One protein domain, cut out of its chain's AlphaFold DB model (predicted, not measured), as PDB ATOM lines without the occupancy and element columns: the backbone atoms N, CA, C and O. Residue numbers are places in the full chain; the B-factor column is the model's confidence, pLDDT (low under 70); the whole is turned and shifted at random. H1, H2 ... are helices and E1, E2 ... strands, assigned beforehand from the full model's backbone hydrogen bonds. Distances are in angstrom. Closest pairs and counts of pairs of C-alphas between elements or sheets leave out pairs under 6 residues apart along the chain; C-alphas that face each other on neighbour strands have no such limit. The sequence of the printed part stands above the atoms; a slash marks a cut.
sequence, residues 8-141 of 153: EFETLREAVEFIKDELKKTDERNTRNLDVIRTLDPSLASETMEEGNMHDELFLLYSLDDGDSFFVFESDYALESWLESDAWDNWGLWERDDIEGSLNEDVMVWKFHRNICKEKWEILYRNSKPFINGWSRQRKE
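What this domain is: This is residues 8 to 141 of the 153 residues of an uncharacterized protein of Bacillus altitudinis (UniProt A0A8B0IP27). A strongly twisted sheet of five antiparallel strands has the long helix H1 along one face and the shorter H4 on the opposite face, over E1. Residues 12 to 27 of H1 pack on the sheet; the rest of H1 runs on past it to H2, and the backbone folds back through H3 to E1. The printed part has 134 residues, with seven named helices and five named strands in the order H1 H2 H3 E1 E2 H4 H5 H6 E3 H7 E4 E5; the sheet's order is E2 E1 E3 E5 E4, and the class is mixed, helices and strands. The whole is loose, with a radius of gyration of the C-alphas of 17.5 A, and only just elongated, spanning 60 by 30 by 24 A.

How they stand to each other: Residues 8 to 9 pair antiparallel with residues 70 to 71 of E2, residues 70 to 73. H1, residues 12 to 40, is on the sheet at a height over the sheet of 10.3 A, over E3, residues 107 to 114, and along the strands, at 23 degrees to E3 on the local plane. The closest C-alphas of H1 and E2 are those of Leu 12 and Phe 70, 6.3 A apart. With residues 34 to 38 alone H1 touches H2, residues 42 to 46; the closest C-alphas, of Arg 38 and Ala 45, are 6.0 A apart. H3, residues 49 to 52, is close but not clearly touching H7, residues 116 to 120, the closest C-alphas being those of Glu 50 and Ile 116, 6.1 A apart. E1, residues 57 to 63, forms a hairpin with E2, with N 61 and O 71 at 2.9 A, and is antiparallel to E3, with N 60 and O 110 at 2.9 A. H4, residues 76 to 84, is on the opposite face from H1, at a height over the sheet of 9.9 A. H5, residues 86 to 90, meets H4 only through their link and is apart from H6, residues 99 to 106. H6 only grazes the sheet with residues 102 to 106, and H7 with 116 to 118. E3, H7 and E4, residues 129 to 132, make a split strand-helix-strand unit, two strands running the same way with E5, residues 135 to 140, between them; its crossover is right-handed. E5 and E3 are antiparallel neighbours, with N 138 and O 111 within hydrogen-bond range at 2.9 A; in the hairpin E4 and E5, N 137 and O 129 are within hydrogen-bond range at 2.8 A. In H1, H4, H5, H6 and H7 every O i to N i+4 pair is within hydrogen-bond range; H2 has 0 of 1, and 0 of 2 O i to N i+3 pairs; H3 is too short for an O i to N i+4 pair.

Where its parts are: H1 begins at C-alpha 12, (39.284, 70.030, -25.176), and is 42.1 A long. E1 measures 20.6 A, H4 12.3 A, E3 23.3 A and E5 15.5 A, ending at C-alpha 140, (28.229, 80.355, -17.334).

The domain as a whole: The two C-alphas farthest apart, of Pro 42 and Asp 97, are 60.0 A apart. The printed part has no cut and no long link. Mean pLDDT of the printed part is 84.5; 17 residues are under 70: 42, 44 to 51, 65 to 67, 100 to 102 and 104 to 105.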
ATOM      1  N   GLU A   8      34.138  62.310 -19.204       93.56
ATOM      2  CA  GLU A   8      35.432  62.967 -19.022       93.56
ATOM      3  C   GLU A   8      36.328  62.738 -20.249       93.56
ATOM      4  O   GLU A   8      36.258  61.686 -20.897       93.56
ATOM      5  N   PHE A   9      37.156  63.731 -20.569       93.50
ATOM      6  CA  PHE A   9      38.128  63.700 -21.658       93.50
ATOM      7  C   PHE A   9      39.464  64.292 -21.223       93.50
ATOM      8  O   PHE A   9      39.492  65.206 -20.406       93.50
ATOM      9  N   GLU A  10      40.541  63.839 -21.863       92.06
ATOM     10  CA  GLU A  10      41.902  64.359 -21.662       92.06
ATOM     11  C   GLU A  10      42.167  65.620 -22.502       92.06
ATOM     12  O   GLU A  10      43.121  66.358 -22.276       92.06
ATOM     13  N   THR A  11      41.337  65.887 -23.522       92.44
ATOM     14  CA  THR A  11      41.528  67.044 -24.400       92.44
ATOM     15  C   THR A  11      40.243  67.812 -24.682       92.44
ATOM     16  O   THR A  11      39.176  67.248 -24.945       92.44
ATOM     17  N   LEU A  12      40.376  69.141 -24.774       92.50
ATOM     18  CA  LEU A  12      39.284  70.030 -25.176       92.50
ATOM     19  C   LEU A  12      38.694  69.637 -26.535       92.50
ATOM     20  O   LEU A  12      37.496  69.780 -26.768       92.50
ATOM     21  N   ARG A  13      39.541  69.163 -27.457       94.62
ATOM     22  CA  ARG A  13      39.110  68.769 -28.800       94.62
ATOM     23  C   ARG A  13      38.133  67.601 -28.736       94.62
ATOM     24  O   ARG A  13      37.099  67.665 -29.392       94.62
ATOM     25  N   GLU A  14      38.457  66.562 -27.976       96.19
ATOM     26  CA  GLU A  14      37.598  65.383 -27.850       96.19
ATOM     27  C   GLU A  14      36.282  65.729 -27.163       96.19
ATOM     28  O   GLU A  14      35.226  65.345 -27.664       96.19
ATOM     29  N   ALA A  15      36.331  66.535 -26.098       96.00
ATOM     30  CA  ALA A  15      35.130  67.022 -25.428       96.00
ATOM     31  C   ALA A  15      34.226  67.817 -26.385       96.00
ATOM     32  O   ALA A  15      33.020  67.585 -26.456       96.00
ATOM     33  N   VAL A  16      34.805  68.721 -27.184       96.56
ATOM     34  CA  VAL A  16      34.060  69.523 -28.165       96.56
ATOM     35  C   VAL A  16      33.454  68.666 -29.274       96.56
ATOM     36  O   VAL A  16      32.310  68.911 -29.658       96.56
ATOM     37  N   GLU A  17      34.181  67.683 -29.811       97.88
ATOM     38  CA  GLU A  17      33.628  66.783 -30.833       97.88
ATOM     39  C   GLU A  17      32.505  65.911 -30.265       97.88
ATOM     40  O   GLU A  17      31.450  65.799 -30.889       97.88
ATOM     41  N   PHE A  18      32.666  65.398 -29.045       97.88
ATOM     42  CA  PHE A  18      31.605  64.671 -28.357       97.88
ATOM     43  C   PHE A  18      30.345  65.523 -28.178       97.88
ATOM     44  O   PHE A  18      29.258  65.083 -28.544       97.88
ATOM     45  N   ILE A  19      30.485  66.763 -27.696       97.75
ATOM     46  CA  ILE A  19      29.352  67.684 -27.536       97.75
ATOM     47  C   ILE A  19      28.654  67.897 -28.877       97.75
ATOM     48  O   ILE A  19      27.440  67.762 -28.957       97.75
ATOM     49  N   LYS A  20      29.392  68.182 -29.958       97.81
ATOM     50  CA  LYS A  20      28.777  68.355 -31.286       97.81
ATOM     51  C   LYS A  20      27.948  67.144 -31.695       97.81
ATOM     52  O   LYS A  20      26.883  67.323 -32.282       97.81
ATOM     53  N   ASP A  21      28.434  65.939 -31.431       97.75
ATOM     54  CA  ASP A  21      27.725  64.717 -31.791       97.75
ATOM     55  C   ASP A  21      26.490  64.482 -30.915       97.75
ATOM     56  O   ASP A  21      25.439  64.135 -31.450       97.75
ATOM     57  N   GLU A  22      26.554  64.756 -29.611       97.25
ATOM     58  CA  GLU A  22      25.385  64.683 -28.721       97.25
ATOM     59  C   GLU A  22      24.306  65.718 -29.072       97.25
ATOM     60  O   GLU A  22      23.112  65.399 -29.101       97.25
ATOM     61  N   LEU A  23      24.701  66.938 -29.443       95.94
ATOM     62  CA  LEU A  23      23.762  67.963 -29.905       95.94
ATOM     63  C   LEU A  23      23.059  67.537 -31.207       95.94
ATOM     64  O   LEU A  23      21.838  67.649 -31.315       95.94
ATOM     65  N   LYS A  24      23.794  66.967 -32.174       95.94
ATOM     66  CA  LYS A  24      23.197  66.419 -33.408       95.94
ATOM     67  C   LYS A  24      22.247  65.255 -33.118       95.94
ATOM     68  O   LYS A  24      21.169  65.195 -33.701       95.94
ATOM     69  N   LYS A  25      22.613  64.336 -32.217       95.38
ATOM     70  CA  LYS A  25      21.736  63.221 -31.814       95.38
ATOM     71  C   LYS A  25      20.445  63.730 -31.181       95.38
ATOM     72  O   LYS A  25      19.374  63.193 -31.469       95.38
ATOM     73  N   THR A  26      20.539  64.771 -30.358       93.19
ATOM     74  CA  THR A  26      19.373  65.438 -29.773       93.19
ATOM     75  C   THR A  26      18.472  66.020 -30.866       93.19
ATOM     76  O   THR A  26      17.265  65.781 -30.848       93.19
ATOM     77  N   ASP A  27      19.041  66.676 -31.881       92.19
ATOM     78  CA  ASP A  27      18.287  67.199 -33.034       92.19
ATOM     79  C   ASP A  27      17.585  66.099 -33.831       92.19
ATOM     80  O   ASP A  27      16.405  66.225 -34.170       92.19
ATOM     81  N   GLU A  28      18.286  65.000 -34.109       92.44
ATOM     82  CA  GLU A  28      17.711  63.843 -34.790       92.44
ATOM     83  C   GLU A  28      16.561  63.229 -33.991       92.44
ATOM     84  O   GLU A  28      15.514  62.906 -34.558       92.44
ATOM     85  N   ARG A  29      16.735  63.070 -32.675       90.31
ATOM     86  CA  ARG A  29      15.701  62.537 -31.781       90.31
ATOM     87  C   ARG A  29      14.470  63.432 -31.783       90.31
ATOM     88  O   ARG A  29      13.361  62.929 -31.952       90.31
ATOM     89  N   ASN A  30      14.667  64.738 -31.644       87.94
ATOM     90  CA  ASN A  30      13.574  65.698 -31.633       87.94
ATOM     91  C   ASN A  30      12.827  65.658 -32.969       87.94
ATOM     92  O   ASN A  30      11.612  65.486 -32.975       87.94
ATOM     93  N   THR A  31      13.550  65.684 -34.094       86.88
ATOM     94  CA  THR A  31      12.972  65.568 -35.446       86.88
ATOM     95  C   THR A  31      12.126  64.302 -35.603       86.88
ATOM     96  O   THR A  31      10.986  64.378 -36.054       86.88
ATOM     97  N   ARG A  32      12.629  63.139 -35.161       87.00
ATOM     98  CA  ARG A  32      11.869  61.875 -35.204       87.00
ATOM     99  C   ARG A  32      10.595  61.935 -34.362       87.00
ATOM    100  O   ARG A  32       9.541  61.511 -34.831       87.00
ATOM    101  N   ASN A  33      10.673  62.469 -33.143       84.62
ATOM    102  CA  ASN A  33       9.505  62.608 -32.267       84.62
ATOM    103  C   ASN A  33       8.417  63.470 -32.916       84.62
ATOM    104  O   ASN A  33       7.227  63.215 -32.750       84.62
ATOM    105  N   LEU A  34       8.818  64.457 -33.708       78.56
ATOM    106  CA  LEU A  34       7.893  65.354 -34.382       78.56
ATOM    107  C   LEU A  34       7.225  64.740 -35.587       78.56
ATOM    108  O   LEU A  34       6.036  64.966 -35.785       78.56
ATOM    109  N   ASP A  35       7.952  63.955 -36.372       83.19
ATOM    110  CA  ASP A  35       7.342  63.206 -37.467       83.19
ATOM    111  C   ASP A  35       6.270  62.248 -36.927       83.19
ATOM    112  O   ASP A  35       5.192  62.119 -37.516       83.19
ATOM    113  N   VAL A  36       6.506  61.657 -35.750       84.00
ATOM    114  CA  VAL A  36       5.505  60.850 -35.038       84.00
ATOM    115  C   VAL A  36       4.312  61.701 -34.593       84.00
ATOM    116  O   VAL A  36       3.180  61.354 -34.925       84.00
ATOM    117  N   ILE A  37       4.531  62.829 -33.906       80.25
ATOM    118  CA  ILE A  37       3.442  63.716 -33.450       80.25
ATOM    119  C   ILE A  37       2.608  64.212 -34.634       80.25
ATOM    120  O   ILE A  37       1.389  64.108 -34.598       80.25
ATOM    121  N   ARG A  38       3.243  64.673 -35.718       78.62
ATOM    122  CA  ARG A  38       2.563  65.135 -36.941       78.62
ATOM    123  C   ARG A  38       1.706  64.051 -37.582       78.62
ATOM    124  O   ARG A  38       0.667  64.362 -38.157       78.62
ATOM    125  N   THR A  39       2.146  62.798 -37.501       82.44
ATOM    126  CA  THR A  39       1.389  61.651 -38.013       82.44
ATOM    127  C   THR A  39       0.180  61.332 -37.128       82.44
ATOM    128  O   THR A  39      -0.852  60.908 -37.642       82.44
ATOM    129  N   LEU A  40       0.296  61.527 -35.810       81.38
ATOM    130  CA  LEU A  40      -0.748  61.199 -34.836       81.38
ATOM    131  C   LEU A  40      -1.790  62.314 -34.668       81.38
ATOM    132  O   LEU A  40      -2.981  62.020 -34.605       81.38
ATOM    133  N   ASP A  41      -1.356  63.572 -34.609       74.94
ATOM    134  CA  ASP A  41      -2.218  64.746 -34.488       74.94
ATOM    135  C   ASP A  41      -1.556  65.984 -35.134       74.94
ATOM    136  O   ASP A  41      -0.725  66.662 -34.520       74.94
ATOM    137  N   PRO A  42      -1.943  66.331 -36.376       69.94
ATOM    138  CA  PRO A  42      -1.417  67.496 -37.082       69.94
ATOM    139  C   PRO A  42      -1.684  68.836 -36.379       69.94
ATOM    140  O   PRO A  42      -1.002  69.815 -36.677       69.94
ATOM    141  N   SER A  43      -2.667  68.906 -35.473       70.62
ATOM    142  CA  SER A  43      -3.029  70.142 -34.769       70.62
ATOM    143  C   SER A  43      -2.079  70.482 -33.616       70.62
ATOM    144  O   SER A  43      -1.889  71.659 -33.309       70.62
ATOM    145  N   LEU A  44      -1.398  69.477 -33.049       61.59
ATOM    146  CA  LEU A  44      -0.372  69.645 -32.011       61.59
ATOM    147  C   LEU A  44       0.982  70.109 -32.566       61.59
ATOM    148  O   LEU A  44       1.862  70.497 -31.807       61.59
ATOM    149  N   ALA A  45       1.153  70.138 -33.889       59.44
ATOM    150  CA  ALA A  45       2.376  70.622 -34.528       59.44
ATOM    151  C   ALA A  45       2.569  72.158 -34.436       59.44
ATOM    152  O   ALA A  45       3.530  72.672 -35.008       59.44
ATOM    153  N   SER A  46       1.644  72.882 -33.783       52.50
ATOM    154  CA  SER A  46       1.542  74.349 -33.797       52.50
ATOM    155  C   SER A  46       2.188  75.083 -32.610       52.50
ATOM    156  O   SER A  46       2.381  76.293 -32.728       52.50
ATOM    157  N   GLU A  47       2.540  74.422 -31.501       54.47
ATOM    158  CA  GLU A  47       3.527  74.998 -30.569       54.47
ATOM    159  C   GLU A  47       4.891  74.812 -31.232       54.47
ATOM    160  O   GLU A  47       5.271  73.693 -31.591       54.47
ATOM    161  N   THR A  48       5.591  75.904 -31.542       56.66
ATOM    162  CA  THR A  48       6.822  75.810 -32.328       56.66
ATOM    163  C   THR A  48       7.819  74.935 -31.568       56.66
ATOM    164  O   THR A  48       8.120  75.173 -30.406       56.66
ATOM    165  N   MET A  49       8.328  73.887 -32.225       55.69
ATOM    166  CA  MET A  49       9.278  72.902 -31.673       55.69
ATOM    167  C   MET A  49      10.417  73.498 -30.861       55.69
ATOM    168  O   MET A  49      10.964  72.862 -29.965       55.69
ATOM    169  N   GLU A  50      10.845  74.681 -31.272       61.78
ATOM    170  CA  GLU A  50      11.911  75.399 -30.618       61.78
ATOM    171  C   GLU A  50      11.530  75.718 -29.165       61.78
ATOM    172  O   GLU A  50      12.374  75.573 -28.292       61.78
ATOM    173  N   GLU A  51      10.263  76.031 -28.865       64.88
ATOM    174  CA  GLU A  51       9.784  76.184 -27.485       64.88
ATOM    175  C   GLU A  51       9.780  74.853 -26.731       64.88
ATOM    176  O   GLU A  51      10.246  74.801 -25.599       64.88
ATOM    177  N   GLY A  52       9.325  73.764 -27.359       71.94
ATOM    178  CA  GLY A  52       9.305  72.438 -26.723       71.94
ATOM    179  C   GLY A  52      10.701  71.893 -26.396       71.94
ATOM    180  O   GLY A  52      10.878  71.184 -25.411       71.94
ATOM    181  N   ASN A  53      11.701  72.277 -27.189       82.62
ATOM    182  CA  ASN A  53      13.093  71.851 -27.040       82.62
ATOM    183  C   ASN A  53      13.978  72.929 -26.395       82.62
ATOM    184  O   ASN A  53      15.197  72.773 -26.352       82.62
ATOM    185  N   MET A  54      13.402  74.037 -25.907       83.56
ATOM    186  CA  MET A  54      14.167  75.182 -25.387       83.56
ATOM    187  C   MET A  54      15.015  74.841 -24.156       83.56
ATOM    188  O   MET A  54      15.934  75.582 -23.817       83.56
ATOM    189  N   HIS A  55      14.695  73.728 -23.499       87.50
ATOM    190  CA  HIS A  55      15.407  73.208 -22.340       87.50
ATOM    191  C   HIS A  55      16.536  72.244 -22.697       87.50
ATOM    192  O   HIS A  55      17.239  71.809 -21.792       87.50
ATOM    193  N   ASP A  56      16.731  71.904 -23.977       92.75
ATOM    194  CA  ASP A  56      17.884  71.095 -24.347       92.75
ATOM    195  C   ASP A  56      19.171  71.899 -24.100       92.75
ATOM    196  O   ASP A  56      19.372  72.990 -24.655       92.75
ATOM    197  N   GLU A  57      20.060  71.335 -23.291       95.00
ATOM    198  CA  GLU A  57      21.326  71.946 -22.919       95.00
ATOM    199  C   GLU A  57      22.416  70.900 -22.666       95.00
ATOM    200  O   GLU A  57      22.143  69.722 -22.459       95.00
ATOM    201  N   LEU A  58      23.667  71.349 -22.724       96.62
ATOM    202  CA  LEU A  58      24.849  70.607 -22.289       96.62
ATOM    203  C   LEU A  58      25.820  71.582 -21.638       96.62
ATOM    204  O   LEU A  58      25.849  72.766 -21.991       96.62
ATOM    205  N   PHE A  59      26.663  71.073 -20.748       96.69
ATOM    206  CA  PHE A  59      27.701  71.869 -20.107       96.69
ATOM    207  C   PHE A  59      29.064  71.231 -20.304       96.69
ATOM    208  O   PHE A  59      29.198  70.013 -20.272       96.69
ATOM    209  N   LEU A  60      30.071  72.073 -20.517       95.56
ATOM    210  CA  LEU A  60      31.476  71.693 -20.524       95.56
ATOM    211  C   LEU A  60      32.192  72.499 -19.458       95.56
ATOM    212  O   LEU A  60      32.149  73.729 -19.512       95.56
ATOM    213  N   LEU A  61      32.888  71.815 -18.564       92.38
ATOM    214  CA  LEU A  61      33.693  72.419 -17.518       92.38
ATOM    215  C   LEU A  61      35.138  71.919 -17.595       92.38
ATOM    216  O   LEU A  61      35.387  70.745 -17.868       92.38
ATOM    217  N   TYR A  62      36.086  72.832 -17.388       88.44
ATOM    218  CA  TYR A  62      37.514  72.534 -17.282       88.44
ATOM    219  C   TYR A  62      38.250  73.628 -16.499       88.44
ATOM    220  O   TYR A  62      37.808  74.781 -16.480       88.44
ATOM    221  N   SER A  63      39.375  73.254 -15.886       81.19
ATOM    222  CA  SER A  63      40.326  74.185 -15.266       81.19
ATOM    223  C   SER A  63      41.276  74.764 -16.324       81.19
ATOM    224  O   SER A  63      41.650  74.081 -17.281       81.19
ATOM    225  N   LEU A  64      41.634  76.035 -16.183       77.94
ATOM    226  CA  LEU A  64      42.596  76.757 -17.013       77.94
ATOM    227  C   LEU A  64      44.038  76.493 -16.570       77.94
ATOM    228  O   LEU A  64      44.924  76.497 -17.425       77.94
ATOM    229  N   ASP A  65      44.240  76.217 -15.281       68.25
ATOM    230  CA  ASP A  65      45.561  76.059 -14.668       68.25
ATOM    231  C   ASP A  65      45.954  74.586 -14.482       68.25
ATOM    232  O   ASP A  65      47.098  74.216 -14.738       68.25
ATOM    233  N   ASP A  66      44.991  73.721 -14.152       62.12
ATOM    234  CA  ASP A  66      45.199  72.280 -13.910       62.12
ATOM    235  C   ASP A  66      44.815  71.425 -15.139       62.12
ATOM    236  O   ASP A  66      44.329  70.303 -15.012       62.12
ATOM    237  N   GLY A  67      44.937  72.015 -16.333       59.09
ATOM    238  CA  GLY A  67      44.209  71.707 -17.574       59.09
ATOM    239  C   GLY A  67      44.403  70.342 -18.251       59.09
ATOM    240  O   GLY A  67      44.659  70.313 -19.456       59.09
ATOM    241  N   ASP A  68      44.172  69.240 -17.540       73.06
ATOM    242  CA  ASP A  68      44.267  67.880 -18.088       73.06
ATOM    243  C   ASP A  68      42.915  67.144 -18.181       73.06
ATOM    244  O   ASP A  68      42.820  66.139 -18.886       73.06
ATOM    245  N   SER A  69      41.849  67.658 -17.548       87.12
ATOM    246  CA  SER A  69      40.520  67.024 -17.572       87.12
ATOM    247  C   SER A  69      39.404  67.972 -18.015       87.12
ATOM    248  O   SER A  69      39.268  69.105 -17.548       87.12
ATOM    249  N   PHE A  70      38.555  67.460 -18.906       91.38
ATOM    250  CA  PHE A  70      37.396  68.147 -19.470       91.38
ATOM    251  C   PHE A  70      36.134  67.341 -19.183       91.38
ATOM    252  O   PHE A  70      35.988  66.213 -19.656       91.38
ATOM    253  N   PHE A  71      35.197  67.936 -18.455       92.62
ATOM    254  CA  PHE A  71      34.000  67.261 -17.969       92.62
ATOM    255  C   PHE A  71      32.763  67.772 -18.697       92.62
ATOM    256  O   PHE A  71      32.529  68.979 -18.783       92.62
ATOM    257  N   VAL A  72      31.963  66.849 -19.224       95.81
ATOM    258  CA  VAL A  72      30.685  67.150 -19.873       95.81
ATOM    259  C   VAL A  72      29.536  66.745 -18.957       95.81
ATOM    260  O   VAL A  72      29.586  65.677 -18.347       95.81
ATOM    261  N   PHE A  73      28.490  67.570 -18.898       95.56
ATOM    262  CA  PHE A  73      27.294  67.350 -18.080       95.56
ATOM    263  C   PHE A  73      26.022  67.513 -18.914       95.56
ATOM    264  O   PHE A  73      25.960  68.360 -19.809       95.56
ATOM    265  N   GLU A  74      25.000  66.715 -18.591       94.38
ATOM    266  CA  GLU A  74      23.696  66.723 -19.276       94.38
ATOM    267  C   GLU A  74      22.765  67.854 -18.833       94.38
ATOM    268  O   GLU A  74      21.792  68.151 -19.518       94.38
ATOM    269  N   SER A  75      23.018  68.465 -17.676       91.81
ATOM    270  CA  SER A  75      22.138  69.489 -17.119       91.81
ATOM    271  C   SER A  75      22.870  70.399 -16.148       91.81
ATOM    272  O   SER A  75      23.918  70.036 -15.607       91.81
ATOM    273  N   ASP A  76      22.266  71.558 -15.897       91.19
ATOM    274  CA  ASP A  76      22.747  72.512 -14.901       91.19
ATOM    275  C   ASP A  76      22.790  71.888 -13.502       91.19
ATOM    276  O   ASP A  76      23.768  72.029 -12.779       91.19
ATOM    277  N   TYR A  77      21.770  71.091 -13.170       90.38
ATOM    278  CA  TYR A  77      21.687  70.366 -11.905       90.38
ATOM    279  C   TYR A  77      22.836  69.370 -11.721       90.38
ATOM    280  O   TYR A  77      23.397  69.276 -10.633       90.38
ATOM    281  N   ALA A  78      23.199  68.620 -12.768       91.19
ATOM    282  CA  ALA A  78      24.306  67.668 -12.694       91.19
ATOM    283  C   ALA A  78      25.649  68.385 -12.500       91.19
ATOM    284  O   ALA A  78      26.475  67.942 -11.708       91.19
ATOM    285  N   LEU A  79      25.842  69.514 -13.185       90.25
ATOM    286  CA  LEU A  79      27.007  70.368 -12.987       90.25
ATOM    287  C   LEU A  79      27.074  70.887 -11.542       90.25
ATOM    288  O   LEU A  79      28.098  70.720 -10.890       90.25
ATOM    289  N   GLU A  80      25.999  71.492 -11.037       87.81
ATOM    290  CA  GLU A  80      25.956  72.067  -9.685       87.81
ATOM    291  C   GLU A  80      26.138  70.991  -8.608       87.81
ATOM    292  O   GLU A  80      26.982  71.147  -7.731       87.81
ATOM    293  N   SER A  81      25.470  69.841  -8.747       87.50
ATOM    294  CA  SER A  81      25.631  68.705  -7.825       87.50
ATOM    295  C   SER A  81      27.077  68.205  -7.777       87.50
ATOM    296  O   SER A  81      27.593  67.900  -6.703       87.50
ATOM    297  N   TRP A  82      27.756  68.140  -8.928       87.06
ATOM    298  CA  TRP A  82      29.166  67.752  -8.997       87.06
ATOM    299  C   TRP A  82      30.088  68.786  -8.339       87.06
ATOM    300  O   TRP A  82      31.020  68.416  -7.628       87.06
ATOM    301  N   LEU A  83      29.817  70.079  -8.542       82.06
ATOM    302  CA  LEU A  83      30.580  71.171  -7.929       82.06
ATOM    303  C   LEU A  83      30.428  71.205  -6.403       82.06
ATOM    304  O   LEU A  83      31.389  71.497  -5.694       82.06
ATOM    305  N   GLU A  84      29.244  70.871  -5.892       79.75
ATOM    306  CA  GLU A  84      28.956  70.809  -4.456       79.75
ATOM    307  C   GLU A  84      29.517  69.556  -3.769       79.75
ATOM    308  O   GLU A  84      29.606  69.519  -2.541       79.75
ATOM    309  N   SER A  85      29.910  68.536  -4.537       79.00
ATOM    310  CA  SER A  85      30.381  67.254  -4.008       79.00
ATOM    311  C   SER A  85      31.775  66.893  -4.529       79.00
ATOM    312  O   SER A  85      32.785  67.241  -3.923       79.00
ATOM    313  N   ASP A  86      31.843  66.209  -5.666       76.69
ATOM    314  CA  ASP A  86      33.042  65.573  -6.203       76.69
ATOM    315  C   ASP A  86      34.160  66.550  -6.597       76.69
ATOM    316  O   ASP A  86      35.329  66.159  -6.636       76.69
ATOM    317  N   ALA A  87      33.835  67.804  -6.927       75.12
ATOM    318  CA  ALA A  87      34.831  68.797  -7.332       75.12
ATOM    319  C   ALA A  87      35.855  69.082  -6.224       75.12
ATOM    320  O   ALA A  87      37.033  69.289  -6.514       75.12
ATOM    321  N   TRP A  88      35.422  69.037  -4.961       70.50
ATOM    322  CA  TRP A  88      36.278  69.285  -3.802       70.50
ATOM    323  C   TRP A  88      37.446  68.306  -3.716       70.50
ATOM    324  O   TRP A  88      38.588  68.717  -3.497       70.50
ATOM    325  N   ASP A  89      37.161  67.027  -3.953       72.44
ATOM    326  CA  ASP A  89      38.151  65.957  -3.885       72.44
ATOM    327  C   ASP A  89      38.944  65.843  -5.191       72.44
ATOM    328  O   ASP A  89      40.166  65.702  -5.159       72.44
ATOM    329  N   ASN A  90      38.278  65.948  -6.348       71.44
ATOM    330  CA  ASN A  90      38.935  65.788  -7.650       71.44
ATOM    331  C   ASN A  90      39.928  66.912  -7.962       71.44
ATOM    332  O   ASN A  90      40.913  66.670  -8.657       71.44
ATOM    333  N   TRP A  91      39.674  68.128  -7.477       72.00
ATOM    334  CA  TRP A  91      40.527  69.293  -7.729       72.00
ATOM    335  C   TRP A  91      41.331  69.735  -6.507       72.00
ATOM    336  O   TRP A  91      41.961  70.790  -6.538       72.00
ATOM    337  N   GLY A  92      41.309  68.952  -5.422       70.19
ATOM    338  CA  GLY A  92      42.052  69.273  -4.202       70.19
ATOM    339  C   GLY A  92      41.695  70.646  -3.628       70.19
ATOM    340  O   GLY A  92      42.550  71.313  -3.048       70.19
ATOM    341  N   LEU A  93      40.444  71.095  -3.796       71.56
ATOM    342  CA  LEU A  93      40.019  72.446  -3.406       71.56
ATOM    343  C   LEU A  93      40.185  72.685  -1.901       71.56
ATOM    344  O   LEU A  93      40.413  73.815  -1.483       71.56
ATOM    345  N   TRP A  94      40.147  71.615  -1.101       70.50
ATOM    346  CA  TRP A  94      40.431  71.636   0.337       70.50
ATOM    347  C   TRP A  94      41.804  72.209   0.704       70.50
ATOM    348  O   TRP A  94      41.983  72.677   1.825       70.50
ATOM    349  N   GLU A  95      42.776  72.144  -0.206       73.00
ATOM    350  CA  GLU A  95      44.146  72.603   0.033       73.00
ATOM    351  C   GLU A  95      44.374  74.056  -0.415       73.00
ATOM    352  O   GLU A  95      45.460  74.597  -0.202       73.00
ATOM    353  N   ARG A  96      43.373  74.703  -1.032       73.06
ATOM    354  CA  ARG A  96      43.488  76.076  -1.541       73.06
ATOM    355  C   ARG A  96      43.110  77.103  -0.465       73.06
ATOM    356  O   ARG A  96      42.054  77.015   0.153       73.06
ATOM    357  N   ASP A  97      43.962  78.117  -0.295       72.06
ATOM    358  CA  ASP A  97      43.760  79.208   0.676       72.06
ATOM    359  C   ASP A  97      42.611  80.159   0.282       72.06
ATOM    360  O   ASP A  97      41.946  80.726   1.148       72.06
ATOM    361  N   ASP A  98      42.376  80.331  -1.024       73.12
ATOM    362  CA  ASP A  98      41.292  81.139  -1.592       73.12
ATOM    363  C   ASP A  98      40.542  80.332  -2.657       73.12
ATOM    364  O   ASP A  98      40.885  80.335  -3.842       73.12
ATOM    365  N   ILE A  99      39.534  79.590  -2.202       70.56
ATOM    366  CA  ILE A  99      38.700  78.724  -3.041       70.56
ATOM    367  C   ILE A  99      37.871  79.562  -4.025       70.56
ATOM    368  O   ILE A  99      37.791  79.224  -5.203       70.56
ATOM    369  N   GLU A 100      37.279  80.668  -3.567       67.62
ATOM    370  CA  GLU A 100      36.401  81.506  -4.391       67.62
ATOM    371  C   GLU A 100      37.182  82.233  -5.495       67.62
ATOM    372  O   GLU A 100      36.757  82.219  -6.653       67.62
ATOM    373  N   GLY A 101      38.339  82.818  -5.169       67.88
ATOM    374  CA  GLY A 101      39.225  83.445  -6.153       67.88
ATOM    375  C   GLY A 101      39.742  82.437  -7.177       67.88
ATOM    376  O   GLY A 101      39.598  82.651  -8.380       67.88
ATOM    377  N   SER A 102      40.229  81.288  -6.698       68.94
ATOM    378  CA  SER A 102      40.699  80.185  -7.545       68.94
ATOM    379  C   SER A 102      39.640  79.723  -8.542       68.94
ATOM    380  O   SER A 102      39.895  79.592  -9.730       68.94
ATOM    381  N   LEU A 103      38.411  79.484  -8.090       70.31
ATOM    382  CA  LEU A 103      37.371  78.943  -8.963       70.31
ATOM    383  C   LEU A 103      36.876  79.977  -9.982       70.31
ATOM    384  O   LEU A 103      36.578  79.626 -11.123       70.31
ATOM    385  N   ASN A 104      36.808  81.253  -9.600       67.00
ATOM    386  CA  ASN A 104      36.372  82.323 -10.498       67.00
ATOM    387  C   ASN A 104      37.406  82.661 -11.581       67.00
ATOM    388  O   ASN A 104      37.031  83.034 -12.702       67.00
ATOM    389  N   GLU A 105      38.692  82.538 -11.258       68.56
ATOM    390  CA  GLU A 105      39.789  82.821 -12.182       68.56
ATOM    391  C   GLU A 105      40.158  81.594 -13.023       68.56
ATOM    392  O   GLU A 105      40.333  81.727 -14.239       68.56
ATOM    393  N   ASP A 106      40.141  80.401 -12.423       75.69
ATOM    394  CA  ASP A 106      40.738  79.205 -13.018       75.69
ATOM    395  C   ASP A 106      39.708  78.293 -13.689       75.69
ATOM    396  O   ASP A 106      40.090  77.429 -14.469       75.69
ATOM    397  N   VAL A 107      38.400  78.450 -13.450       82.06
ATOM    398  CA  VAL A 107      37.389  77.532 -14.009       82.06
ATOM    399  C   VAL A 107      36.644  78.147 -15.186       82.06
ATOM    400  O   VAL A 107      36.146  79.281 -15.173       82.06
ATOM    401  N   MET A 108      36.507  77.347 -16.240       88.38
ATOM    402  CA  MET A 108      35.715  77.686 -17.408       88.38
ATOM    403  C   MET A 108      34.512  76.760 -17.534       88.38
ATOM    404  O   MET A 108      34.677  75.557 -17.708       88.38
ATOM    405  N   VAL A 109      33.308  77.342 -17.557       91.88
ATOM    406  CA  VAL A 109      32.070  76.625 -17.890       91.88
ATOM    407  C   VAL A 109      31.439  77.188 -19.153       91.88
ATOM    408  O   VAL A 109      31.115  78.375 -19.243       91.88
ATOM    409  N   TRP A 110      31.203  76.311 -20.123       95.69
ATOM    410  CA  TRP A 110      30.408  76.598 -21.309       95.69
ATOM    411  C   TRP A 110      29.048  75.928 -21.211       95.69
ATOM    412  O   TRP A 110      28.969  74.706 -21.156       95.69
ATOM    413  N   LYS A 111      27.988  76.733 -21.284       96.38
ATOM    414  CA  LYS A 111      26.620  76.270 -21.516       96.38
ATOM    415  C   LYS A 111      26.343  76.244 -23.013       96.38
ATOM    416  O   LYS A 111      26.471  77.281 -23.668       96.38
ATOM    417  N   PHE A 112      25.914  75.103 -23.536       97.06
ATOM    418  CA  PHE A 112      25.392  74.931 -24.891       97.06
ATOM    419  C   PHE A 112      23.869  74.890 -24.824       97.06
ATOM    420  O   PHE A 112      23.317  74.161 -24.011       97.06
ATOM    421  N   HIS A 113      23.192  75.692 -25.639       95.38
ATOM    422  CA  HIS A 113      21.742  75.872 -25.563       95.38
ATOM    423  C   HIS A 113      21.138  76.156 -26.941       95.38
ATOM    424  O   HIS A 113      21.835  76.572 -27.875       95.38
ATOM    425  N   ARG A 114      19.819  75.982 -27.070       94.38
ATOM    426  CA  ARG A 114      19.081  76.298 -28.300       94.38
ATOM    427  C   ARG A 114      19.136  77.784 -28.657       94.38
ATOM    428  O   ARG A 114      19.119  78.652 -27.781       94.38
ATOM    429  N   ASN A 115      19.138  78.085 -29.956       93.00
ATOM    430  CA  ASN A 115      19.142  79.467 -30.453       93.00
ATOM    431  C   ASN A 115      17.897  80.265 -30.036       93.00
ATOM    432  O   ASN A 115      18.029  81.444 -29.712       93.00
ATOM    433  N   ILE A 116      16.728  79.623 -29.948       90.50
ATOM    434  CA  ILE A 116      15.483  80.271 -29.508       90.50
ATOM    435  C   ILE A 116      15.587  80.903 -28.119       90.50
ATOM    436  O   ILE A 116      14.927  81.903 -27.845       90.50
ATOM    437  N   CYS A 117      16.454  80.389 -27.242       90.31
ATOM    438  CA  CYS A 117      16.651  80.988 -25.927       90.31
ATOM    439  C   CYS A 117      17.130  82.441 -26.044       90.31
ATOM    440  O   CYS A 117      16.730  83.295 -25.254       90.31
ATOM    441  N   LYS A 118      17.924  82.748 -27.077       88.75
ATOM    442  CA  LYS A 118      18.363  84.112 -27.379       88.75
ATOM    443  C   LYS A 118      17.242  84.988 -27.923       88.75
ATOM    444  O   LYS A 118      17.194  86.166 -27.590       88.75
ATOM    445  N   GLU A 119      16.350  84.422 -28.725       86.25
ATOM    446  CA  GLU A 119      15.202  85.143 -29.281       86.25
ATOM    447  C   GLU A 119      14.178  85.488 -28.195       86.25
ATOM    448  O   GLU A 119      13.652  86.597 -28.161       86.25
ATOM    449  N   LYS A 120      13.943  84.559 -27.263       88.38
ATOM    450  CA  LYS A 120      12.995  84.729 -26.155       88.38
ATOM    451  C   LYS A 120      13.530  85.563 -25.001       88.38
ATOM    452  O   LYS A 120      12.788  86.341 -24.406       88.38
ATOM    453  N   TRP A 121      14.802  85.384 -24.660       90.56
ATOM    454  CA  TRP A 121      15.420  85.988 -23.481       90.56
ATOM    455  C   TRP A 121      16.732  86.680 -23.846       90.56
ATOM    456  O   TRP A 121      17.787  86.385 -23.287       90.56
ATOM    457  N   GLU A 122      16.659  87.639 -24.772       89.19
ATOM    458  CA  GLU A 122      17.819  88.366 -25.309       89.19
ATOM    459  C   GLU A 122      18.758  88.893 -24.214       89.19
ATOM    460  O   GLU A 122      19.973  88.830 -24.361       89.19
ATOM    461  N   ILE A 123      18.214  89.380 -23.094       90.31
ATOM    462  CA  ILE A 123      19.014  89.902 -21.978       90.31
ATOM    463  C   ILE A 123      19.871  88.796 -21.343       90.31
ATOM    464  O   ILE A 123      21.058  89.018 -21.115       90.31
ATOM    465  N   LEU A 124      19.296  87.613 -21.097       87.75
ATOM    466  CA  LEU A 124      19.980  86.485 -20.449       87.75
ATOM    467  C   LEU A 124      21.006  85.811 -21.370       87.75
ATOM    468  O   LEU A 124      21.996  85.269 -20.895       87.75
ATOM    469  N   TYR A 125      20.779  85.872 -22.683       91.75
ATOM    470  CA  TYR A 125      21.596  85.209 -23.706       91.75
ATOM    471  C   TYR A 125      22.320  86.203 -24.626       91.75
ATOM    472  O   TYR A 125      22.738  85.879 -25.744       91.75
ATOM    473  N   ARG A 126      22.488  87.450 -24.170       90.06
ATOM    474  CA  ARG A 126      23.110  88.532 -24.950       90.06
ATOM    475  C   ARG A 126      24.521  88.164 -25.400       90.06
ATOM    476  O   ARG A 126      24.917  88.465 -26.525       90.06
ATOM    477  N   ASN A 127      25.256  87.489 -24.520       92.12
ATOM    478  CA  ASN A 127      26.648  87.107 -24.730       92.12
ATOM    479  C   ASN A 127      26.802  85.759 -25.458       92.12
ATOM    480  O   ASN A 127      27.933  85.334 -25.712       92.12
ATOM    481  N   SER A 128      25.698  85.100 -25.828       94.81
ATOM    482  CA  SER A 128      25.727  83.841 -26.566       94.81
ATOM    483  C   SER A 128      26.328  84.008 -27.955       94.81
ATOM    484  O   SER A 128      25.941  84.888 -28.739       94.81
ATOM    485  N   LYS A 129      27.247  83.098 -28.275       95.94
ATOM    486  CA  LYS A 129      27.920  82.982 -29.567       95.94
ATOM    487  C   LYS A 129      27.442  81.722 -30.295       95.94
ATOM    488  O   LYS A 129      27.215  80.709 -29.636       95.94
ATOM    489  N   PRO A 130      27.346  81.745 -31.636       96.50
ATOM    490  CA  PRO A 130      27.027  80.548 -32.409       96.50
ATOM    491  C   PRO A 130      28.014  79.407 -32.135       96.50
ATOM    492  O   PRO A 130      29.208  79.656 -31.929       96.50
ATOM    493  N   PHE A 131      27.527  78.165 -32.163       95.88
ATOM    494  CA  PHE A 131      28.369  76.976 -32.018       95.88
ATOM    495  C   PHE A 131      28.203  75.999 -33.186       95.88
ATOM    496  O   PHE A 131      29.140  75.815 -33.961       95.88
ATOM    497  N   ILE A 132      27.008  75.429 -33.352       95.56
ATOM    498  CA  ILE A 132      26.612  74.622 -34.516       95.56
ATOM    499  C   ILE A 132      25.193  75.019 -34.947       95.56
ATOM    500  O   ILE A 132      24.562  75.860 -34.313       95.56
ATOM    501  N   ASN A 133      24.681  74.463 -36.048       92.44
ATOM    502  CA  ASN A 133      23.342  74.812 -36.527       92.44
ATOM    503  C   ASN A 133      22.273  74.555 -35.448       92.44
ATOM    504  O   ASN A 133      22.239  73.467 -34.895       92.44
ATOM    505  N   GLY A 134      21.424  75.543 -35.154       91.75
ATOM    506  CA  GLY A 134      20.393  75.450 -34.106       91.75
ATOM    507  C   GLY A 134      20.888  75.626 -32.660       91.75
ATOM    508  O   GLY A 134      20.062  75.707 -31.749       91.75
ATOM    509  N   TRP A 135      22.204  75.745 -32.448       95.94
ATOM    510  CA  TRP A 135      22.820  75.778 -31.123       95.94
ATOM    511  C   TRP A 135      23.812  76.928 -30.946       95.94
ATOM    512  O   TRP A 135      24.669  77.214 -31.791       95.94
ATOM    513  N   SER A 136      23.753  77.535 -29.772       96.62
ATOM    514  CA  SER A 136      24.670  78.569 -29.319       96.62
ATOM    515  C   SER A 136      25.363  78.136 -28.034       96.62
ATOM    516  O   SER A 136      24.955  77.182 -27.374       96.62
ATOM    517  N   ARG A 137      26.432  78.846 -27.684       96.44
ATOM    518  CA  ARG A 137      27.131  78.680 -26.416       96.44
ATOM    519  C   ARG A 137      27.334  80.007 -25.713       96.44
ATOM    520  O   ARG A 137      27.560  81.028 -26.366       96.44
ATOM    521  N   GLN A 138      27.357  79.975 -24.393       95.25
ATOM    522  CA  GLN A 138      27.754  81.109 -23.567       95.25
ATOM    523  C   GLN A 138      28.567  80.643 -22.369       95.25
ATOM    524  O   GLN A 138      28.447  79.492 -21.946       95.25
ATOM    525  N   ARG A 139      29.407  81.535 -21.836       92.19
ATOM    526  CA  ARG A 139      30.078  81.277 -20.562       92.19
ATOM    527  C   ARG A 139      29.018  81.325 -19.461       92.19
ATOM    528  O   ARG A 139      28.228  82.269 -19.446       92.19
ATOM    529  N   LYS A 140      28.988  80.314 -18.591       89.31
ATOM    530  CA  LYS A 140      28.229  80.355 -17.334       89.31
ATOM    531  C   LYS A 140      29.195  80.786 -16.231       89.31
ATOM    532  O   LYS A 140      30.295  80.249 -16.132       89.31
ATOM    533  N   GLU A 141      28.797  81.791 -15.464       82.75
ATOM    534  CA  GLU A 141      29.451  82.121 -14.199       82.75
ATOM    535  C   GLU A 141      28.967  81.112 -13.157       82.75
ATOM    536  O   GLU A 141      27.771  80.811 -13.102       82.75
TER     537      GLU A 141